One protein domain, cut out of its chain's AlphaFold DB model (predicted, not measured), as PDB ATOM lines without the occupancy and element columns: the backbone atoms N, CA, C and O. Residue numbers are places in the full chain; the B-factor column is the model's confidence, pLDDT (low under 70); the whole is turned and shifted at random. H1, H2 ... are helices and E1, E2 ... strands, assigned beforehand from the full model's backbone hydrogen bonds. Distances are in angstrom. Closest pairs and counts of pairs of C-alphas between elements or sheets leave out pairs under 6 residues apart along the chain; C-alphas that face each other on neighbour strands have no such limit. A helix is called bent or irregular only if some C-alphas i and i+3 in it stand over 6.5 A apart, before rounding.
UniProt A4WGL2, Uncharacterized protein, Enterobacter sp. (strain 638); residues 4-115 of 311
ATOM      1  N   PRO A   4     118.593 159.076 183.589       97.75
ATOM      2  CA  PRO A   4     118.881 158.168 184.694       97.75
ATOM      3  C   PRO A   4     120.197 157.411 184.465       97.75
ATOM      4  O   PRO A   4     120.513 157.007 183.344       97.75
ATOM      5  N   GLU A   5     120.954 157.187 185.530       98.12
ATOM      6  CA  GLU A   5     122.258 156.527 185.459       98.12
ATOM      7  C   GLU A   5     122.475 155.633 186.679       98.12
ATOM      8  O   GLU A   5     122.266 156.069 187.808       98.12
ATOM      9  N   LEU A   6     122.922 154.398 186.461       97.81
ATOM     10  CA  LEU A   6     123.427 153.520 187.511       97.81
ATOM     11  C   LEU A   6     124.941 153.648 187.612       97.81
ATOM     12  O   LEU A   6     125.648 153.380 186.635       97.81
ATOM     13  N   LYS A   7     125.424 154.006 188.803       96.00
ATOM     14  CA  LYS A   7     126.849 154.082 189.139       96.00
ATOM     15  C   LYS A   7     127.239 153.094 190.234       96.00
ATOM     16  O   LYS A   7     126.461 152.914 191.172       96.00
ATOM     17  N   PRO A   8     128.435 152.483 190.160       94.75
ATOM     18  CA  PRO A   8     128.933 151.650 191.244       94.75
ATOM     19  C   PRO A   8     129.092 152.483 192.517       94.75
ATOM     20  O   PRO A   8     129.363 153.685 192.464       94.75
ATOM     21  N   LEU A   9     128.923 151.832 193.666       92.00
ATOM     22  CA  LEU A   9     129.263 152.446 194.947       92.00
ATOM     23  C   LEU A   9     130.778 152.673 195.051       92.00
ATOM     24  O   LEU A   9     131.561 152.029 194.350       92.00
ATOM     25  N   ASN A  10     131.185 153.568 195.950       87.31
ATOM     26  CA  ASN A  10     132.586 153.766 196.306       87.31
ATOM     27  C   ASN A  10     132.764 153.580 197.827       87.31
ATOM     28  O   ASN A  10     132.293 154.435 198.580       87.31
ATOM     29  N   PRO A  11     133.403 152.487 198.293       89.50
ATOM     30  CA  PRO A  11     133.995 151.396 197.505       89.50
ATOM     31  C   PRO A  11     132.948 150.530 196.777       89.50
ATOM     32  O   PRO A  11     131.774 150.518 197.147       89.50
ATOM     33  N   VAL A  12     133.381 149.801 195.739       90.06
ATOM     34  CA  VAL A  12     132.504 148.931 194.932       90.06
ATOM     35  C   VAL A  12     131.914 147.821 195.802       90.06
ATOM     36  O   VAL A  12     132.648 147.102 196.475       90.06
ATOM     37  N   ASN A  13     130.591 147.657 195.743       90.19
ATOM     38  CA  ASN A  13     129.859 146.590 196.420       90.19
ATOM     39  C   ASN A  13     129.023 145.797 195.389       90.19
ATOM     40  O   ASN A  13     128.074 146.362 194.837       90.19
ATOM     41  N   PRO A  14     129.370 144.531 195.083       90.56
ATOM     42  CA  PRO A  14     128.647 143.704 194.116       90.56
ATOM     43  C   PRO A  14     127.139 143.618 194.381       90.56
ATOM     44  O   PRO A  14     126.699 143.392 195.502       90.56
ATOM     45  N   GLY A  15     126.331 143.794 193.334       89.56
ATOM     46  CA  GLY A  15     124.867 143.774 193.410       89.56
ATOM     47  C   GLY A  15     124.234 145.084 193.882       89.56
ATOM     48  O   GLY A  15     123.011 145.195 193.867       89.56
ATOM     49  N   TYR A  16     125.026 146.093 194.252       94.62
ATOM     50  CA  TYR A  16     124.523 147.393 194.686       94.62
ATOM     51  C   TYR A  16     125.054 148.531 193.815       94.62
ATOM     52  O   TYR A  16     126.187 148.515 193.334       94.62
ATOM     53  N   ALA A  17     124.226 149.555 193.637       96.94
ATOM     54  CA  ALA A  17     124.573 150.746 192.874       96.94
ATOM     55  C   ALA A  17     123.839 151.978 193.406       96.94
ATOM     56  O   ALA A  17     122.849 151.870 194.129       96.94
ATOM     57  N   THR A  18     124.293 153.152 192.983       97.94
ATOM     58  CA  THR A  18     123.552 154.405 193.116       97.94
ATOM     59  C   THR A  18     122.803 154.669 191.815       97.94
ATOM     60  O   THR A  18     123.422 154.785 190.755       97.94
ATOM     61  N   LEU A  19     121.479 154.793 191.888       98.31
ATOM     62  CA  LEU A  19     120.644 155.299 190.803       98.31
ATOM     63  C   LEU A  19     120.577 156.824 190.899       98.31
ATOM     64  O   LEU A  19     119.978 157.352 191.831       98.31
ATOM     65  N   LEU A  20     121.172 157.524 189.933       98.31
ATOM     66  CA  LEU A  20     121.094 158.976 189.790       98.31
ATOM     67  C   LEU A  20     119.981 159.350 188.813       98.31
ATOM     68  O   LEU A  20     119.950 158.866 187.684       98.31
ATOM     69  N   LEU A  21     119.103 160.265 189.209       97.75
ATOM     70  CA  LEU A  21     117.935 160.695 188.440       97.75
ATOM     71  C   LEU A  21     118.166 162.092 187.846       97.75
ATOM     72  O   LEU A  21     117.481 163.062 188.172       97.75
ATOM     73  N   LYS A  22     119.165 162.222 186.963       97.44
ATOM     74  CA  LYS A  22     119.548 163.528 186.399       97.44
ATOM     75  C   LYS A  22     118.399 164.161 185.617       97.44
ATOM     76  O   LYS A  22     117.827 163.547 184.715       97.44
ATOM     77  N   GLY A  23     118.117 165.424 185.926       95.56
ATOM     78  CA  GLY A  23     117.037 166.190 185.305       95.56
ATOM     79  C   GLY A  23     115.648 165.904 185.877       95.56
ATOM     80  O   GLY A  23     114.684 166.474 185.368       95.56
ATOM     81  N   TRP A  24     115.524 165.055 186.907       97.19
ATOM     82  CA  TRP A  24     114.270 164.888 187.640       97.19
ATOM     83  C   TRP A  24     113.938 166.176 188.398       97.19
ATOM     84  O   TRP A  24     114.797 166.743 189.068       97.19
ATOM     85  N   LYS A  25     112.697 166.650 188.251       94.25
ATOM     86  CA  LYS A  25     112.205 167.905 188.849       94.25
ATOM     87  C   LYS A  25     111.051 167.701 189.832       94.25
ATOM     88  O   LYS A  25     110.511 168.686 190.326       94.25
ATOM     89  N   GLY A  26     110.632 166.456 190.049       94.25
ATOM     90  CA  GLY A  26     109.628 166.146 191.059       94.25
ATOM     91  C   GLY A  26     110.226 166.126 192.464       94.25
ATOM     92  O   GLY A  26     111.387 166.475 192.684       94.25
ATOM     93  N   GLY A  27     109.412 165.709 193.420       93.38
ATOM     94  CA  GLY A  27     109.785 165.534 194.809       93.38
ATOM     95  C   GLY A  27     110.797 164.410 195.036       93.38
ATOM     96  O   GLY A  27     111.168 163.645 194.142       93.38
ATOM     97  N   ILE A  28     111.231 164.330 196.292       94.56
ATOM     98  CA  ILE A  28     112.194 163.345 196.804       94.56
ATOM     99  C   ILE A  28     111.534 162.241 197.645       94.56
ATOM    100  O   ILE A  28     112.209 161.332 198.106       94.56
ATOM    101  N   VAL A  29     110.215 162.295 197.856       94.00
ATOM    102  CA  VAL A  29     109.440 161.303 198.622       94.00
ATOM    103  C   VAL A  29     108.259 160.835 197.781       94.00
ATOM    104  O   VAL A  29     107.693 161.622 197.027       94.00
ATOM    105  N   GLY A  30     107.881 159.559 197.921       91.31
ATOM    106  CA  GLY A  30     106.765 158.979 197.166       91.31
ATOM    107  C   GLY A  30     107.068 158.835 195.675       91.31
ATOM    108  O   GLY A  30     106.155 158.865 194.856       91.31
ATOM    109  N   VAL A  31     108.352 158.726 195.331       97.12
ATOM    110  CA  VAL A  31     108.812 158.551 193.957       97.12
ATOM    111  C   VAL A  31     108.680 157.083 193.578       97.12
ATOM    112  O   VAL A  31     109.142 156.202 194.299       97.12
ATOM    113  N   GLU A  32     108.085 156.822 192.423       98.00
ATOM    114  CA  GLU A  32     107.966 155.490 191.846       98.00
ATOM    115  C   GLU A  32     108.657 155.436 190.486       98.00
ATOM    116  O   GLU A  32     108.609 156.393 189.708       98.00
ATOM    117  N   ILE A  33     109.262 154.292 190.172       98.25
ATOM    118  CA  ILE A  33     109.891 154.041 188.875       98.25
ATOM    119  C   ILE A  33     109.346 152.781 188.213       98.25
ATOM    120  O   ILE A  33     108.994 151.822 188.885       98.25
ATOM    121  N   SER A  34     109.323 152.751 186.888       98.31
ATOM    122  CA  SER A  34     109.098 151.540 186.104       98.31
ATOM    123  C   SER A  34     110.267 151.327 185.157       98.31
ATOM    124  O   SER A  34     110.756 152.292 184.573       98.31
ATOM    125  N   ILE A  35     110.724 150.086 185.011       98.25
ATOM    126  CA  ILE A  35     111.840 149.727 184.133       98.25
ATOM    127  C   ILE A  35     111.315 148.832 183.030       98.25
ATOM    128  O   ILE A  35     110.827 147.746 183.315       98.25
ATOM    129  N   LEU A  36     111.462 149.273 181.787       98.12
ATOM    130  CA  LEU A  36     111.126 148.522 180.587       98.12
ATOM    131  C   LEU A  36     112.407 148.022 179.921       98.12
ATOM    132  O   LEU A  36     113.306 148.816 179.633       98.12
ATOM    133  N   ARG A  37     112.468 146.728 179.623       97.75
ATOM    134  CA  ARG A  37     113.454 146.150 178.714       97.75
ATOM    135  C   ARG A  37     112.951 146.291 177.280       97.75
ATOM    136  O   ARG A  37     111.910 145.752 176.919       97.75
ATOM    137  N   ASN A  38     113.675 147.039 176.451       92.62
ATOM    138  CA  ASN A  38     113.156 147.454 175.145       92.62
ATOM    139  C   ASN A  38     113.097 146.321 174.100       92.62
ATOM    140  O   ASN A  38     112.435 146.493 173.083       92.62
ATOM    141  N   GLN A  39     113.800 145.199 174.296       90.94
ATOM    142  CA  GLN A  39     113.873 144.113 173.303       90.94
ATOM    143  C   GLN A  39     112.561 143.336 173.208       90.94
ATOM    144  O   GLN A  39     112.154 142.942 172.122       90.94
ATOM    145  N   ASP A  40     111.925 143.106 174.352       91.00
ATOM    146  CA  ASP A  40     110.752 142.245 174.498       91.00
ATOM    147  C   ASP A  40     109.585 142.941 175.209       91.00
ATOM    148  O   ASP A  40     108.536 142.340 175.412       91.00
ATOM    149  N   ASN A  41     109.742 144.226 175.537       93.19
ATOM    150  CA  ASN A  41     108.748 145.046 176.222       93.19
ATOM    151  C   ASN A  41     108.294 144.471 177.575       93.19
ATOM    152  O   ASN A  41     107.151 144.673 177.985       93.19
ATOM    153  N   LEU A  42     109.197 143.783 178.279       95.94
ATOM    154  CA  LEU A  42     108.945 143.310 179.635       95.94
ATOM    155  C   LEU A  42     109.373 144.348 180.674       95.94
ATOM    156  O   LEU A  42     110.377 145.045 180.520       95.94
ATOM    157  N   TYR A  43     108.621 144.413 181.762       97.75
ATOM    158  CA  TYR A  43     108.849 145.296 182.889       97.75
ATOM    159  C   TYR A  43     109.489 144.560 184.057       97.75
ATOM    160  O   TYR A  43     109.186 143.395 184.312       97.75
ATOM    161  N   LEU A  44     110.363 145.251 184.780       97.06
ATOM    162  CA  LEU A  44     110.990 144.714 185.982       97.06
ATOM    163  C   LEU A  44     109.991 144.704 187.149       97.06
ATOM    164  O   LEU A  44     109.433 145.747 187.497       97.06
ATOM    165  N   ASP A  45     109.787 143.543 187.770       95.38
ATOM    166  CA  ASP A  45     109.008 143.405 189.003       95.38
ATOM    167  C   ASP A  45     109.870 143.653 190.259       95.38
ATOM    168  O   ASP A  45     111.097 143.758 190.205       95.38
ATOM    169  N   SER A  46     109.237 143.745 191.430       90.19
ATOM    170  CA  SER A  46     109.927 144.032 192.699       90.19
ATOM    171  C   SER A  46     110.871 142.922 193.183       90.19
ATOM    172  O   SER A  46     111.624 143.131 194.135       90.19
ATOM    173  N   ARG A  47     110.835 141.743 192.554       87.00
ATOM    174  CA  ARG A  47     111.658 140.570 192.880       87.00
ATOM    175  C   ARG A  47     112.797 140.370 191.878       87.00
ATOM    176  O   ARG A  47     113.561 139.422 192.024       87.00
ATOM    177  N   GLY A  48     112.919 141.248 190.885       90.25
ATOM    178  CA  GLY A  48     113.910 141.145 189.819       90.25
ATOM    179  C   GLY A  48     113.501 140.236 188.657       90.25
ATOM    180  O   GLY A  48     114.339 139.859 187.839       90.25
ATOM    181  N   GLY A  49     112.221 139.868 188.568       93.31
ATOM    182  CA  GLY A  49     111.649 139.168 187.422       93.31
ATOM    183  C   GLY A  49     111.242 140.124 186.299       93.31
ATOM    184  O   GLY A  49     111.000 141.305 186.529       93.31
ATOM    185  N   TRP A  50     111.130 139.599 185.079       95.06
ATOM    186  CA  TRP A  50     110.612 140.326 183.916       95.06
ATOM    187  C   TRP A  50     109.169 139.882 183.634       95.06
ATOM    188  O   TRP A  50     108.929 138.693 183.429       95.06
ATOM    189  N   VAL A  51     108.214 140.816 183.640       94.38
ATOM    190  CA  VAL A  51     106.764 140.569 183.488       94.38
ATOM    191  C   VAL A  51     106.162 141.440 182.384       94.38
ATOM    192  O   VAL A  51     106.720 142.472 182.039       94.38
ATOM    193  N   SER A  52     105.016 141.073 181.810       90.62
ATOM    194  CA  SER A  52     104.447 141.827 180.677       90.62
ATOM    195  C   SER A  52     103.657 143.083 181.074       90.62
ATOM    196  O   SER A  52     103.372 143.919 180.219       90.62
ATOM    197  N   GLY A  53     103.256 143.223 182.342       88.69
ATOM    198  CA  GLY A  53     102.510 144.385 182.839       88.69
ATOM    199  C   GLY A  53     103.424 145.489 183.371       88.69
ATOM    200  O   GLY A  53     104.392 145.183 184.061       88.69
ATOM    201  N   GLU A  54     103.109 146.763 183.099       93.69
ATOM    202  CA  GLU A  54     103.863 147.896 183.662       93.69
ATOM    203  C   GLU A  54     103.793 147.868 185.193       93.69
ATOM    204  O   GLU A  54     102.723 147.997 185.790       93.69
ATOM    205  N   MET A  55     104.956 147.706 185.821       92.88
ATOM    206  CA  MET A  55     105.102 147.680 187.271       92.88
ATOM    207  C   MET A  55     105.795 148.952 187.741       92.88
ATOM    208  O   MET A  55     106.860 149.306 187.235       92.88
ATOM    209  N   PHE A  56     105.189 149.625 188.719       95.19
ATOM    210  CA  PHE A  56     105.803 150.743 189.425       95.19
ATOM    211  C   PHE A  56     106.402 150.253 190.743       95.19
ATOM    212  O   PHE A  56     105.736 149.605 191.549       95.19
ATOM    213  N   LEU A  57     107.681 150.552 190.929       95.69
ATOM    214  CA  LEU A  57     108.484 150.225 192.092       95.69
ATOM    215  C   LEU A  57     108.677 151.505 192.899       95.69
ATOM    216  O   LEU A  57     109.270 152.469 192.410       95.69
ATOM    217  N   GLY A  58     108.168 151.517 194.128       94.50
ATOM    218  CA  GLY A  58     108.391 152.619 195.055       94.50
ATOM    219  C   GLY A  58     109.863 152.708 195.442       94.50
ATOM    220  O   GLY A  58     110.462 151.717 195.864       94.50
ATOM    221  N   LEU A  59     110.442 153.896 195.304       94.25
ATOM    222  CA  LEU A  59     111.777 154.189 195.795       94.25
ATOM    223  C   LEU A  59     111.707 154.651 197.257       94.25
ATOM    224  O   LEU A  59     110.764 155.350 197.646       94.25
ATOM    225  N   PRO A  60     112.722 154.317 198.075       91.88
ATOM    226  CA  PRO A  60     112.985 155.041 199.312       91.88
ATOM    227  C   PRO A  60     113.091 156.551 199.061       91.88
ATOM    228  O   PRO A  60     113.285 156.993 197.925       91.88
ATOM    229  N   ALA A  61     113.010 157.344 200.132       90.88
ATOM    230  CA  ALA A  61     113.254 158.779 200.029       90.88
ATOM    231  C   ALA A  61     114.608 159.039 199.344       90.88
ATOM    232  O   ALA A  61     115.632 158.469 199.731       90.88
ATOM    233  N   LEU A  62     114.587 159.871 198.306       95.19
ATOM    234  CA  LEU A  62     115.766 160.202 197.523       95.19
ATOM    235  C   LEU A  62     116.688 161.097 198.351       95.19
ATOM    236  O   LEU A  62     116.254 162.091 198.937       95.19
ATOM    237  N   GLY A  63     117.971 160.752 198.363       94.44
ATOM    238  CA  GLY A  63     119.034 161.650 198.791       94.44
ATOM    239  C   GLY A  63     119.500 162.537 197.639       94.44
ATOM    240  O   GLY A  63     118.979 162.476 196.523       94.44
ATOM    241  N   LEU A  64     120.526 163.339 197.908       94.19
ATOM    242  CA  LEU A  64     121.244 164.101 196.891       94.19
ATOM    243  C   LEU A  64     122.689 163.612 196.830       94.19
ATOM    244  O   LEU A  64     123.345 163.469 197.861       94.19
ATOM    245  N   VAL A  65     123.176 163.368 195.619       92.75
ATOM    246  CA  VAL A  65     124.589 163.110 195.323       92.75
ATOM    247  C   VAL A  65     124.993 164.116 194.258       92.75
ATOM    248  O   VAL A  65     124.425 164.097 193.168       92.75
ATOM    249  N   ASP A  66     125.918 165.019 194.585       92.19
ATOM    250  CA  ASP A  66     126.324 166.136 193.716       92.19
ATOM    251  C   ASP A  66     125.120 166.954 193.196       92.19
ATOM    252  O   ASP A  66     124.984 167.196 191.998       92.19
ATOM    253  N   ASP A  67     124.193 167.304 194.100       93.31
ATOM    254  CA  ASP A  67     122.923 167.998 193.811       93.31
ATOM    255  C   ASP A  67     121.964 167.255 192.856       93.31
ATOM    256  O   ASP A  67     120.959 167.808 192.399       93.31
ATOM    257  N   VAL A  68     122.217 165.973 192.579       96.81
ATOM    258  CA  VAL A  68     121.334 165.114 191.782       96.81
ATOM    259  C   VAL A  68     120.513 164.201 192.699       96.81
ATOM    260  O   VAL A  68     121.104 163.502 193.527       96.81
ATOM    261  N   PRO A  69     119.175 164.125 192.533       97.69
ATOM    262  CA  PRO A  69     118.347 163.156 193.245       97.69
ATOM    263  C   PRO A  69     118.831 161.730 192.995       97.69
ATOM    264  O   PRO A  69     118.970 161.305 191.844       97.69
ATOM    265  N   ALA A  70     119.101 160.998 194.069       97.38
ATOM    266  CA  ALA A  70     119.712 159.686 193.989       97.38
ATOM    267  C   ALA A  70     119.225 158.744 195.088       97.38
ATOM    268  O   ALA A  70     118.807 159.165 196.167       97.38
ATOM    269  N   VAL A  71     119.310 157.446 194.818       97.62
ATOM    270  CA  VAL A  71     118.981 156.400 195.789       97.62
ATOM    271  C   VAL A  71     119.862 155.179 195.573       97.62
ATOM    272  O   VAL A  71     120.256 154.873 194.446       97.62
ATOM    273  N   GLN A  72     120.180 154.473 196.655       96.50
ATOM    274  CA  GLN A  72     120.857 153.189 196.564       96.50
ATOM    275  C   GLN A  72     119.854 152.107 196.154       96.50
ATOM    276  O   GLN A  72     118.779 151.983 196.740       96.50
ATOM    277  N   VAL A  73     120.224 151.309 195.162       96.25
ATOM    278  CA  VAL A  73     119.458 150.155 194.687       96.25
ATOM    279  C   VAL A  73     120.271 148.878 194.885       96.25
ATOM    280  O   VAL A  73     121.503 148.910 194.887       96.25
ATOM    281  N   GLY A  74     119.572 147.765 195.098       93.94
ATOM    282  CA  GLY A  74     120.173 146.483 195.465       93.94
ATOM    283  C   GLY A  74     120.039 145.384 194.404       93.94
ATOM    284  O   GLY A  74     119.581 145.649 193.287       93.94
ATOM    285  N   PRO A  75     120.382 144.134 194.768       92.50
ATOM    286  CA  PRO A  75     120.529 143.019 193.829       92.50
ATOM    287  C   PRO A  75     119.286 142.724 192.988       92.50
ATOM    288  O   PRO A  75     119.399 142.503 191.785       92.50
ATOM    289  N   SER A  76     118.086 142.821 193.572       90.50
ATOM    290  CA  SER A  76     116.819 142.618 192.848       90.50
ATOM    291  C   SER A  76     116.585 143.631 191.724       90.50
ATOM    292  O   SER A  76     115.807 143.364 190.815       90.50
ATOM    293  N   PHE A  77     117.261 144.779 191.760       95.12
ATOM    294  CA  PHE A  77     117.243 145.770 190.692       95.12
ATOM    295  C   PHE A  77     118.442 145.609 189.749       95.12
ATOM    296  O   PHE A  77     118.300 145.716 188.535       95.12
ATOM    297  N   ILE A  78     119.629 145.342 190.302       96.44
ATOM    298  CA  ILE A  78     120.898 145.341 189.565       96.44
ATOM    299  C   ILE A  78     121.129 144.059 188.773       96.44
ATOM    300  O   ILE A  78     121.468 144.124 187.592       96.44
ATOM    301  N   ASP A  79     120.923 142.895 189.378       95.50
ATOM    302  CA  ASP A  79     121.230 141.619 188.731       95.50
ATOM    303  C   ASP A  79     120.414 141.375 187.452       95.50
ATOM    304  O   ASP A  79     121.007 140.973 186.451       95.50
ATOM    305  N   PRO A  80     119.104 141.686 187.393       95.75
ATOM    306  CA  PRO A  80     118.311 141.497 186.175       95.75
ATOM    307  C   PRO A  80     118.740 142.401 185.013       95.75
ATOM    308  O   PRO A  80     118.588 142.022 183.848       95.75
ATOM    309  N   LEU A  81     119.270 143.589 185.319       96.31
ATOM    310  CA  LEU A  81     119.825 144.519 184.333       96.31
ATOM    311  C   LEU A  81     121.182 144.028 183.817       96.31
ATOM    312  O   LEU A  81     121.479 144.111 182.628       96.31
ATOM    313  N   LEU A  82     122.013 143.483 184.708       95.19
ATOM    314  CA  LEU A  82     123.335 142.973 184.347       95.19
ATOM    315  C   LEU A  82     123.292 141.582 183.706       95.19
ATOM    316  O   LEU A  82     124.212 141.246 182.961       95.19
ATOM    317  N   ALA A  83     122.227 140.808 183.928       92.69
ATOM    318  CA  ALA A  83     121.995 139.526 183.267       92.69
ATOM    319  C   ALA A  83     121.899 139.664 181.738       92.69
ATOM    320  O   ALA A  83     122.215 138.724 181.015       92.69
ATOM    321  N   ASN A  84     121.505 140.841 181.235       89.56
ATOM    322  CA  ASN A  84     121.542 141.159 179.812       89.56
ATOM    323  C   ASN A  84     122.078 142.579 179.565       89.56
ATOM    324  O   ASN A  84     121.341 143.480 179.185       89.56
ATOM    325  N   ARG A  85     123.392 142.787 179.727       86.69
ATOM    326  CA  ARG A  85     124.029 144.110 179.525       86.69
ATOM    327  C   ARG A  85     123.873 144.700 178.121       86.69
ATOM    328  O   ARG A  85     124.056 145.899 177.954       86.69
ATOM    329  N   GLN A  86     123.593 143.872 177.116       86.75
ATOM    330  CA  GLN A  86     123.382 144.340 175.743       86.75
ATOM    331  C   GLN A  86     121.971 144.912 175.546       86.75
ATOM    332  O   GLN A  86     121.685 145.534 174.522       86.75
ATOM    333  N   ALA A  87     121.076 144.713 176.517       91.19
ATOM    334  CA  ALA A  87     119.749 145.280 176.477       91.19
ATOM    335  C   ALA A  87     119.760 146.786 176.778       91.19
ATOM    336  O   ALA A  87     120.338 147.261 177.751       91.19
ATOM    337  N   ALA A  88     119.035 147.545 175.958       95.25
ATOM    338  CA  ALA A  88     118.601 148.894 176.287       95.25
ATOM    339  C   ALA A  88     117.397 148.864 177.241       95.25
ATOM    340  O   ALA A  88     116.383 148.218 176.952       95.25
ATOM    341  N   TYR A  89     117.492 149.630 178.326       97.81
ATOM    342  CA  TYR A  89     116.444 149.772 179.330       97.81
ATOM    343  C   TYR A  89     115.915 151.205 179.363       97.81
ATOM    344  O   TYR A  89     116.680 152.168 179.277       97.81
ATOM    345  N   ARG A  90     114.601 151.369 179.515       97.81
ATOM    346  CA  ARG A  90     113.953 152.669 179.718       97.81
ATOM    347  C   ARG A  90     113.382 152.737 181.125       97.81
ATOM    348  O   ARG A  90     112.671 151.827 181.534       97.81
ATOM    349  N   ILE A  91     113.639 153.834 181.832       98.25
ATOM    350  CA  ILE A  91     112.952 154.156 183.082       98.25
ATOM    351  C   ILE A  91     111.789 155.111 182.791       98.25
ATOM    352  O   ILE A  91     111.936 156.078 182.035       98.25
ATOM    353  N   ALA A  92     110.647 154.873 183.418       98.06
ATOM    354  CA  ALA A  92     109.646 155.897 183.680       98.06
ATOM    355  C   ALA A  92     109.712 156.242 185.166       98.06
ATOM    356  O   ALA A  92     109.855 155.347 185.989       98.06
ATOM    357  N   ILE A  93     109.616 157.519 185.511       98.25
ATOM    358  CA  ILE A  93     109.601 158.009 186.890       98.25
ATOM    359  C   ILE A  93     108.357 158.862 187.100       98.25
ATOM    360  O   ILE A  93     107.942 159.593 186.194       98.25
ATOM    361  N   LYS A  94     107.752 158.773 188.280       97.44
ATOM    362  CA  LYS A  94     106.639 159.633 188.672       97.44
ATOM    363  C   LYS A  94     106.617 159.876 190.177       97.44
ATOM    364  O   LYS A  94     107.123 159.070 190.950       97.44
ATOM    365  N   ASP A  95     105.977 160.966 190.562       96.62
ATOM    366  CA  ASP A  95     105.465 161.205 191.909       96.62
ATOM    367  C   ASP A  95     103.997 161.678 191.803       96.62
ATOM    368  O   ASP A  95     103.324 161.412 190.803       96.62
ATOM    369  N   SER A  96     103.478 162.369 192.819       91.62
ATOM    370  CA  SER A  96     102.107 162.892 192.810       91.62
ATOM    371  C   SER A  96     101.851 164.032 191.812       91.62
ATOM    372  O   SER A  96     100.690 164.284 191.491       91.62
ATOM    373  N   GLY A  97     102.882 164.735 191.330       91.25
ATOM    374  CA  GLY A  97     102.742 165.964 190.538       91.25
ATOM    375  C   GLY A  97     103.571 166.023 189.252       91.25
ATOM    376  O   GLY A  97     103.350 166.904 188.424       91.25
ATOM    377  N   ALA A  98     104.505 165.100 189.055       94.38
ATOM    378  CA  ALA A  98     105.430 165.057 187.938       94.38
ATOM    379  C   ALA A  98     105.572 163.632 187.395       94.38
ATOM    380  O   ALA A  98     105.496 162.635 188.113       94.38
ATOM    381  N   ARG A  99     105.824 163.538 186.089       96.94
ATOM    382  CA  ARG A  99     106.176 162.297 185.398       96.94
ATOM    383  C   ARG A  99     107.218 162.611 184.339       96.94
ATOM    384  O   ARG A  99     107.081 163.589 183.610       96.94
ATOM    385  N   ASP A 100     108.232 161.769 184.233       97.81
ATOM    386  CA  ASP A 100     109.212 161.843 183.154       97.81
ATOM    387  C   ASP A 100     109.690 160.431 182.783       97.81
ATOM    388  O   ASP A 100     109.337 159.436 183.418       97.81
ATOM    389  N   MET A 101     110.476 160.320 181.722       97.50
ATOM    390  CA  MET A 101     111.091 159.071 181.289       97.50
ATOM    391  C   MET A 101     112.461 159.315 180.669       97.50
ATOM    392  O   MET A 101     112.785 160.437 180.284       97.50
ATOM    393  N   GLY A 102     113.276 158.267 180.593       97.50
ATOM    394  CA  GLY A 102     114.651 158.336 180.108       97.50
ATOM    395  C   GLY A 102     115.228 156.959 179.807       97.50
ATOM    396  O   GLY A 102     114.751 155.956 180.331       97.50
ATOM    397  N   ILE A 103     116.262 156.897 178.970       97.44
ATOM    398  CA  ILE A 103     117.044 155.665 178.792       97.44
ATOM    399  C   ILE A 103     117.981 155.509 179.989       97.44
ATOM    400  O   ILE A 103     118.675 156.461 180.341       97.44
ATOM    401  N   LEU A 104     117.983 154.325 180.604       97.94
ATOM    402  CA  LEU A 104     118.841 153.978 181.730       97.94
ATOM    403  C   LEU A 104     120.266 153.719 181.253       97.94
ATOM    404  O   LEU A 104     120.531 152.722 180.586       97.94
ATOM    405  N   ALA A 105     121.180 154.613 181.620       97.44
ATOM    406  CA  ALA A 105     122.604 154.384 181.434       97.44
ATOM    407  C   ALA A 105     123.131 153.459 182.540       97.44
ATOM    408  O   ALA A 105     122.909 153.712 183.725       97.44
ATOM    409  N   ILE A 106     123.843 152.401 182.160       95.94
ATOM    410  CA  ILE A 106     124.529 151.488 183.079       95.94
ATOM    411  C   ILE A 106     126.025 151.728 182.895       95.94
ATOM    412  O   ILE A 106     126.547 151.491 181.809       95.94
ATOM    413  N   THR A 107     126.699 152.257 183.917       92.69
ATOM    414  CA  THR A 107     128.135 152.564 183.820       92.69
ATOM    415  C   THR A 107     129.014 151.326 183.962       92.69
ATOM    416  O   THR A 107     128.643 150.337 184.604       92.69
ATOM    417  N   ASP A 108     130.208 151.394 183.370       87.94
ATOM    418  CA  ASP A 108     131.231 150.368 183.532       87.94
ATOM    419  C   ASP A 108     131.670 150.236 184.996       87.94
ATOM    420  O   ASP A 108     131.654 151.191 185.774       87.94
ATOM    421  N   GLY A 109     132.064 149.023 185.385       86.31
ATOM    422  CA  GLY A 109     132.449 148.707 186.763       86.31
ATOM    423  C   GLY A 109     131.288 148.300 187.676       86.31
ATOM    424  O   GLY A 109     131.537 147.897 188.810       86.31
ATOM    425  N   LEU A 110     130.036 148.321 187.199       92.81
ATOM    426  CA  LEU A 110     128.926 147.685 187.912       92.81
ATOM    427  C   LEU A 110     129.107 146.162 187.946       92.81
ATOM    428  O   LEU A 110     129.353 145.521 186.917       92.81
ATOM    429  N   LEU A 111     128.953 145.576 189.131       91.31
ATOM    430  CA  LEU A 111     129.106 144.145 189.375       91.31
ATOM    431  C   LEU A 111     127.771 143.546 189.824       91.31
ATOM    432  O   LEU A 111     127.060 144.155 190.620       91.31
ATOM    433  N   SER A 112     127.439 142.355 189.318       91.31
ATOM    434  CA  SER A 112     126.316 141.562 189.840       91.31
ATOM    435  C   SER A 112     126.668 141.031 191.227       91.31
ATOM    436  O   SER A 112     127.848 140.852 191.523       91.31
ATOM    437  N   SER A 113     125.668 140.748 192.059       90.06
ATOM    438  CA  SER A 113     125.846 140.167 193.396       90.06
ATOM    439  C   SER A 113     126.740 138.915 193.397       90.06
ATOM    440  O   SER A 113     127.575 138.756 194.284       90.06
ATOM    441  N   GLN A 114     126.671 138.091 192.346       84.06
ATOM    442  CA  GLN A 114     127.490 136.878 192.183       84.06
ATOM    443  C   GLN A 114     128.999 137.149 192.035       84.06
ATOM    444  O   GLN A 114     129.813 136.243 192.201       84.06
ATOM    445  N   ALA A 115     129.407 138.387 191.742       79.12
ATOM    446  CA  ALA A 115     130.819 138.755 191.646       79.12
ATOM    447  C   ALA A 115     131.504 138.906 193.020       79.12
ATOM    448  O   ALA A 115     132.720 139.068 193.071       79.12
TER     449      ALA A 115
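What this domain is: This is residues 4 to 115 of the 311 residues of an uncharacterized protein of Enterobacter sp. (strain 638) (UniProt A4WGL2). Two small four-stranded sheets are partly face to face, their strands crossed, as a loose, open sandwich; the short helix H1 is at one end near the gap between them. Edge strands E1 and E8 come together at one corner, while the long stretch 45 to 62 pairs beside E3 and E4 before leading across to E5 of the other sheet. The 112 printed residues hold one named helix and eight named strands, in the order E1 E2 E3 E4 E5 E6 H1 E7 E8; the sheets, E1 E2 E6 E5 and E4 E3 E7 E8, are antiparallel throughout. The class is mostly strand, though named elements hold 48 of the 112 residues, under half. The whole is compact, with a radius of gyration of the C-alphas of 13.1 A and spans of 37 by 35 by 20 A.

Where its parts are: E1, residues 4 to 8, begins at C-alpha 4 (118.881, 158.168, 184.694). E2 is residues 17 to 22, 15.2 A long; E3, residues 32 to 37, 17.0 A; E4, residues 42 to 44. E5 is residues 63 to 65, and E6, residues 68 to 73, 15.4 A. H1, residues 75 to 82, is 9.9 A long and neither bent nor irregular, but only just: C-alphas 77 and 80 are 6.3 A apart. E7, residues 89 to 94, is 16.8 A; E8, residues 99 to 103, ends at C-alpha 103 (117.044, 155.665, 178.792).

How they stand to each other: The sheet E1 E2 E6 E5 is strongly twisted. E1 and E2 form a hairpin, with N 5 and O 20 2.9 A apart. E2 and E6 are antiparallel, with N 19 and O 71 at 2.8 A. The pairing of E6 is staggered: residues 68 to 70 pair with E5, where N 63 and O 70 are 2.8 A apart, and residues 70 to 73 with E2. In the other sheet E3 and E4 form a hairpin, with N 44 and O 35 at 2.9 A. E3 and E7 are antiparallel neighbours, with N 34 and O 92 within hydrogen-bond range at 2.8 A, and E7 and E8 form a hairpin, with N 91 and O 102 within hydrogen-bond range at 2.8 A. The closest C-alphas of E1 and E8, Pro 4 and Gly 102, are 6.2 A apart; E2 and E7 are apart. H1 only grazes the sheet E4 E3 E7 E8, with residues 76 to 81. In H1, 2 of 4 O i to N i+4 pairs are within hydrogen-bond range, and 3 of 5 O i to N i+3 pairs.

The domain as a whole: The C-alphas farthest apart, of Gly 97 and Ala 115, are 39.1 A apart. The printed part has no cut. The link E4 to E5, 18 residues, is long. Mean pLDDT of the printed part is 94.1, and no printed residue is under 70.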